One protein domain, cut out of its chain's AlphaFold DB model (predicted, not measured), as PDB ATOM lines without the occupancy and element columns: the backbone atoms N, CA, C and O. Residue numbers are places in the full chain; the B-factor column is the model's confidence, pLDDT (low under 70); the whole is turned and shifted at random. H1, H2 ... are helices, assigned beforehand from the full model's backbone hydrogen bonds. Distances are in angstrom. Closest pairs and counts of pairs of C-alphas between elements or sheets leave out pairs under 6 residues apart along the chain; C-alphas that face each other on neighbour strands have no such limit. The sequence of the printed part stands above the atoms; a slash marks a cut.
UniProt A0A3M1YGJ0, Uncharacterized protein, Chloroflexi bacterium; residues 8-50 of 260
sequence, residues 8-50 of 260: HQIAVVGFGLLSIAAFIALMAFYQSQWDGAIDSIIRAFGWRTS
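This is residues 8 to 50 of the 260 residues of an uncharacterized protein of Chloroflexi bacterium (UniProt A0A3M1YGJ0). Two helices meet near their ends and make a lopsided L, with the long arm H1 and the shorter arm H2 joined at the corner by a tight link. Both arms reach away from that corner: residues 8 to 26 of H1 and residues 42 to 50, of which 42 to 49 belong to H2, stand free. The printed part has 43 residues with two named helices, H1 then H2 along the chain, and no named strand; its class is all helix. It is only just extended, close to loose, with a radius of gyration of the C-alphas of 13.9 A, and its outline is flat, spanning 38 by 28 by 7 A.

Find C-alpha 8 at (15.100, -11.145, -4.516); from there H1, residues 8 to 33, runs 36.9 A to C-alpha 33 at (-20.048, -20.196, -11.092), with x falling along the way. Then look at C-alpha 37, where H2, residues 37 to 49, begins; it runs 18.3 A to C-alpha 49 at (-15.195, -9.354, 11.941), and here z rises.

Start from H1 and look at its residues 27 to 31, which alone touch H2. On H2 the touching residues are 37 to 38 alone. The closest C-alphas of the two helices are those of Gln 31 and Ala 37, 5.1 A apart. The lines of H1 and H2 stand at a steep tilt of 63 degrees, and the helices run opposite ways. In both H1 and H2 you will find each backbone O i to N i+4 pair within hydrogen-bond range.

The two C-alphas farthest apart are those of His 8 and Asp 35, at 40.1 A. The printed part has no cut, and its one link between named helices, from H1 to H2, has 3 residues and is tight. The mean pLDDT of the printed part is 87.1, and no printed residue is under 70.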
ATOM      1  N   HIS A   8      15.861 -10.545  -5.618       78.62
ATOM      2  CA  HIS A   8      15.100 -11.145  -4.516       78.62
ATOM      3  C   HIS A   8      14.022 -10.204  -3.972       78.62
ATOM      4  O   HIS A   8      12.923 -10.647  -3.660       78.62
ATOM      5  N   GLN A   9      14.310  -8.904  -3.883       77.88
ATOM      6  CA  GLN A   9      13.318  -7.920  -3.438       77.88
ATOM      7  C   GLN A   9      12.160  -7.825  -4.438       77.88
ATOM      8  O   GLN A   9      10.996  -7.873  -4.048       77.88
ATOM      9  N   ILE A  10      12.492  -7.754  -5.733       84.88
ATOM     10  CA  ILE A  10      11.512  -7.762  -6.823       84.88
ATOM     11  C   ILE A  10      10.692  -9.053  -6.790       84.88
ATOM     12  O   ILE A  10       9.478  -8.989  -6.936       84.88
ATOM     13  N   ALA A  11      11.320 -10.205  -6.546       84.81
ATOM     14  CA  ALA A  11      10.621 -11.481  -6.446       84.81
ATOM     15  C   ALA A  11       9.614 -11.492  -5.287       84.81
ATOM     16  O   ALA A  11       8.472 -11.882  -5.491       84.81
ATOM     17  N   VAL A  12       9.992 -11.015  -4.094       80.56
ATOM     18  CA  VAL A  12       9.081 -10.945  -2.934       80.56
ATOM     19  C   VAL A  12       7.890 -10.027  -3.212       80.56
ATOM     20  O   VAL A  12       6.750 -10.408  -2.955       80.56
ATOM     21  N   VAL A  13       8.134  -8.842  -3.778       84.38
ATOM     22  CA  VAL A  13       7.054  -7.926  -4.177       84.38
ATOM     23  C   VAL A  13       6.175  -8.566  -5.255       84.38
ATOM     24  O   VAL A  13       4.952  -8.515  -5.159       84.38
ATOM     25  N   GLY A  14       6.789  -9.227  -6.238       91.31
ATOM     26  CA  GLY A  14       6.102  -9.966  -7.292       91.31
ATOM     27  C   GLY A  14       5.211 -11.080  -6.745       91.31
ATOM     28  O   GLY A  14       4.062 -11.182  -7.159       91.31
ATOM     29  N   PHE A  15       5.682 -11.855  -5.764       88.94
ATOM     30  CA  PHE A  15       4.870 -12.863  -5.078       88.94
ATOM     31  C   PHE A  15       3.689 -12.240  -4.332       88.94
ATOM     32  O   PHE A  15       2.586 -12.785  -4.382       88.94
ATOM     33  N   GLY A  16       3.886 -11.088  -3.685       83.75
ATOM     34  CA  GLY A  16       2.799 -10.343  -3.046       83.75
ATOM     35  C   GLY A  16       1.721  -9.922  -4.049       83.75
ATOM     36  O   GLY A  16       0.544 -10.217  -3.853       83.75
ATOM     37  N   LEU A  17       2.127  -9.306  -5.162       92.00
ATOM     38  CA  LEU A  17       1.213  -8.889  -6.229       92.00
ATOM     39  C   LEU A  17       0.508 -10.079  -6.890       92.00
ATOM     40  O   LEU A  17      -0.700 -10.025  -7.109       92.00
ATOM     41  N   LEU A  18       1.235 -11.167  -7.159       94.50
ATOM     42  CA  LEU A  18       0.671 -12.395  -7.718       94.50
ATOM     43  C   LEU A  18      -0.371 -13.009  -6.780       94.50
ATOM     44  O   LEU A  18      -1.407 -13.468  -7.244       94.50
ATOM     45  N   SER A  19      -0.131 -12.975  -5.468       89.12
ATOM     46  CA  SER A  19      -1.085 -13.473  -4.469       89.12
ATOM     47  C   SER A  19      -2.382 -12.659  -4.472       89.12
ATOM     48  O   SER A  19      -3.469 -13.231  -4.419       89.12
ATOM     49  N   ILE A  20      -2.284 -11.330  -4.599       90.81
ATOM     50  CA  ILE A  20      -3.452 -10.446  -4.730       90.81
ATOM     51  C   ILE A  20      -4.201 -10.740  -6.037       90.81
ATOM     52  O   ILE A  20      -5.419 -10.903  -6.022       90.81
ATOM     53  N   ALA A  21      -3.485 -10.853  -7.158       93.94
ATOM     54  CA  ALA A  21      -4.085 -11.168  -8.452       93.94
ATOM     55  C   ALA A  21      -4.784 -12.538  -8.442       93.94
ATOM     56  O   ALA A  21      -5.907 -12.656  -8.928       93.94
ATOM     57  N   ALA A  22      -4.163 -13.552  -7.834       92.88
ATOM     58  CA  ALA A  22      -4.746 -14.880  -7.667       92.88
ATOM     59  C   ALA A  22      -6.017 -14.843  -6.806       92.88
ATOM     60  O   ALA A  22      -7.002 -15.490  -7.150       92.88
ATOM     61  N   PHE A  23      -6.029 -14.053  -5.729       88.81
ATOM     62  CA  PHE A  23      -7.223 -13.860  -4.908       88.81
ATOM     63  C   PHE A  23      -8.366 -13.206  -5.699       88.81
ATOM     64  O   PHE A  23      -9.494 -13.691  -5.658       88.81
ATOM     65  N   ILE A  24      -8.080 -12.157  -6.477       92.06
ATOM     66  CA  ILE A  24      -9.082 -11.506  -7.337       92.06
ATOM     67  C   ILE A  24      -9.615 -12.488  -8.389       92.06
ATOM     68  O   ILE A  24     -10.828 -12.585  -8.577       92.06
ATOM     69  N   ALA A  25      -8.731 -13.246  -9.041       93.19
ATOM     70  CA  ALA A  25      -9.115 -14.255 -10.026       93.19
ATOM     71  C   ALA A  25      -9.994 -15.353  -9.410       93.19
ATOM     72  O   ALA A  25     -10.983 -15.757 -10.016       93.19
ATOM     73  N   LEU A  26      -9.683 -15.788  -8.185       90.31
ATOM     74  CA  LEU A  26     -10.493 -16.745  -7.437       90.31
ATOM     75  C   LEU A  26     -11.899 -16.191  -7.161       90.31
ATOM     76  O   LEU A  26     -12.885 -16.873  -7.419       90.31
ATOM     77  N   MET A  27     -12.002 -14.948  -6.687       89.25
ATOM     78  CA  MET A  27     -13.289 -14.291  -6.432       89.25
ATOM     79  C   MET A  27     -14.132 -14.170  -7.710       89.25
ATOM     80  O   MET A  27     -15.323 -14.477  -7.693       89.25
ATOM     81  N   ALA A  28     -13.508 -13.777  -8.825       90.44
ATOM     82  CA  ALA A  28     -14.169 -13.703 -10.125       90.44
ATOM     83  C   ALA A  28     -14.629 -15.085 -10.617       90.44
ATOM     84  O   ALA A  28     -15.740 -15.216 -11.130       90.44
ATOM     85  N   PHE A  29     -13.814 -16.125 -10.407       91.62
ATOM     86  CA  PHE A  29     -14.186 -17.501 -10.718       91.62
ATOM     87  C   PHE A  29     -15.434 -17.926  -9.935       91.62
ATOM     88  O   PHE A  29     -16.415 -18.328 -10.555       91.62
ATOM     89  N   TYR A  30     -15.455 -17.756  -8.609       85.00
ATOM     90  CA  TYR A  30     -16.625 -18.092  -7.788       85.00
ATOM     91  C   TYR A  30     -17.886 -17.340  -8.222       85.00
ATOM     92  O   TYR A  30     -18.937 -17.961  -8.351       85.00
ATOM     93  N   GLN A  31     -17.778 -16.041  -8.511       90.50
ATOM     94  CA  GLN A  31     -18.911 -15.253  -9.002       90.50
ATOM     95  C   GLN A  31     -19.439 -15.762 -10.347       90.50
ATOM     96  O   GLN A  31     -20.641 -15.737 -10.569       90.50
ATOM     97  N   SER A  32     -18.563 -16.233 -11.241       90.56
ATOM     98  CA  SER A  32     -18.987 -16.786 -12.535       90.56
ATOM     99  C   SER A  32     -19.668 -18.153 -12.429       90.56
ATOM    100  O   SER A  32     -20.387 -18.539 -13.345       90.56
ATOM    101  N   GLN A  33     -19.418 -18.897 -11.345       88.69
ATOM    102  CA  GLN A  33     -20.048 -20.196 -11.092       88.69
ATOM    103  C   GLN A  33     -21.349 -20.066 -10.290       88.69
ATOM    104  O   GLN A  33     -22.277 -20.843 -10.505       88.69
ATOM    105  N   TRP A  34     -21.424 -19.094  -9.374       85.62
ATOM    106  CA  TRP A  34     -22.572 -18.885  -8.495       85.62
ATOM    107  C   TRP A  34     -22.893 -17.395  -8.342       85.62
ATOM    108  O   TRP A  34     -22.133 -16.638  -7.730       85.62
ATOM    109  N   ASP A  35     -24.062 -16.989  -8.839       89.00
ATOM    110  CA  ASP A  35     -24.558 -15.626  -8.669       89.00
ATOM    111  C   ASP A  35     -24.691 -15.269  -7.180       89.00
ATOM    112  O   ASP A  35     -25.251 -16.016  -6.375       89.00
ATOM    113  N   GLY A  36     -24.144 -14.110  -6.805       86.69
ATOM    114  CA  GLY A  36     -24.130 -13.622  -5.422       86.69
ATOM    115  C   GLY A  36     -23.025 -14.218  -4.538       86.69
ATOM    116  O   GLY A  36     -23.018 -13.972  -3.329       86.69
ATOM    117  N   ALA A  37     -22.066 -14.967  -5.096       86.38
ATOM    118  CA  ALA A  37     -20.931 -15.492  -4.332       86.38
ATOM    119  C   ALA A  37     -20.106 -14.381  -3.657       86.38
ATOM    120  O   ALA A  37     -19.738 -14.515  -2.488       86.38
ATOM    121  N   ILE A  38     -19.853 -13.265  -4.353       87.25
ATOM    122  CA  ILE A  38     -19.138 -12.112  -3.780       87.25
ATOM    123  C   ILE A  38     -19.922 -11.524  -2.600       87.25
ATOM    124  O   ILE A  38     -19.338 -11.306  -1.539       87.25
ATOM    125  N   ASP A  39     -21.235 -11.331  -2.743       87.69
ATOM    126  CA  ASP A  39     -22.087 -10.800  -1.670       87.69
ATOM    127  C   ASP A  39     -22.118 -11.732  -0.456       87.69
ATOM    128  O   ASP A  39     -22.052 -11.275   0.687       87.69
ATOM    129  N   SER A  40     -22.167 -13.045  -0.695       83.12
ATOM    130  CA  SER A  40     -22.065 -14.068   0.348       83.12
ATOM    131  C   SER A  40     -20.739 -13.965   1.107       83.12
ATOM    132  O   SER A  40     -20.727 -13.973   2.339       83.12
ATOM    133  N   ILE A  41     -19.620 -13.776   0.398       84.00
ATOM    134  CA  ILE A  41     -18.289 -13.624   1.006       84.00
ATOM    135  C   ILE A  41     -18.177 -12.315   1.794       84.00
ATOM    136  O   ILE A  41     -17.677 -12.331   2.919       84.00
ATOM    137  N   ILE A  42     -18.658 -11.193   1.250       86.19
ATOM    138  CA  ILE A  42     -18.656  -9.892   1.943       86.19
ATOM    139  C   ILE A  42     -19.498  -9.970   3.216       86.19
ATOM    140  O   ILE A  42     -19.066  -9.523   4.281       86.19
ATOM    141  N   ARG A  43     -20.677 -10.586   3.131       84.88
ATOM    142  CA  ARG A  43     -21.564 -10.791   4.275       84.88
ATOM    143  C   ARG A  43     -20.908 -11.677   5.334       84.88
ATOM    144  O   ARG A  43     -20.850 -11.293   6.500       84.88
ATOM    145  N   ALA A  44     -20.326 -12.804   4.922       82.56
ATOM    146  CA  ALA A  44     -19.577 -13.679   5.815       82.56
ATOM    147  C   ALA A  44     -18.409 -12.938   6.484       82.56
ATOM    148  O   ALA A  44     -18.219 -13.064   7.693       82.56
ATOM    149  N   PHE A  45     -17.656 -12.128   5.734       85.56
ATOM    150  CA  PHE A  45     -16.584 -11.295   6.278       85.56
ATOM    151  C   PHE A  45     -17.109 -10.312   7.333       85.56
ATOM    152  O   PHE A  45     -16.525 -10.212   8.415       85.56
ATOM    153  N   GLY A  46     -18.239  -9.647   7.074       84.69
ATOM    154  CA  GLY A  46     -18.900  -8.770   8.043       84.69
ATOM    155  C   GLY A  46     -19.156  -9.476   9.377       84.69
ATOM    156  O   GLY A  46     -18.733  -9.000  10.428       84.69
ATOM    157  N   TRP A  47     -19.739 -10.673   9.337       81.75
ATOM    158  CA  TRP A  47     -20.043 -11.456  10.540       81.75
ATOM    159  C   TRP A  47     -18.798 -11.999  11.242       81.75
ATOM    160  O   TRP A  47     -18.732 -12.044  12.468       81.75
ATOM    161  N   ARG A  48     -17.763 -12.386  10.487       84.75
ATOM    162  CA  ARG A  48     -16.500 -12.876  11.066       84.75
ATOM    163  C   ARG A  48     -15.693 -11.781  11.765       84.75
ATOM    164  O   ARG A  48     -14.872 -12.109  12.629       84.75
ATOM    165  N   THR A  49     -15.921 -10.517  11.411       85.56
ATOM    166  CA  THR A  49     -15.195  -9.354  11.941       85.56
ATOM    167  C   THR A  49     -15.995  -8.513  12.947       85.56
ATOM    168  O   THR A  49     -15.421  -7.664  13.640       85.56
ATOM    169  N   SER A  50     -17.302  -8.745  13.088       80.81
ATOM    170  CA  SER A  50     -18.165  -8.007  14.018       80.81
ATOM    171  C   SER A  50     -18.137  -8.576  15.445       80.81
ATOM    172  O   SER A  50     -17.725  -9.704  15.690       80.81
TER     173      SER A  50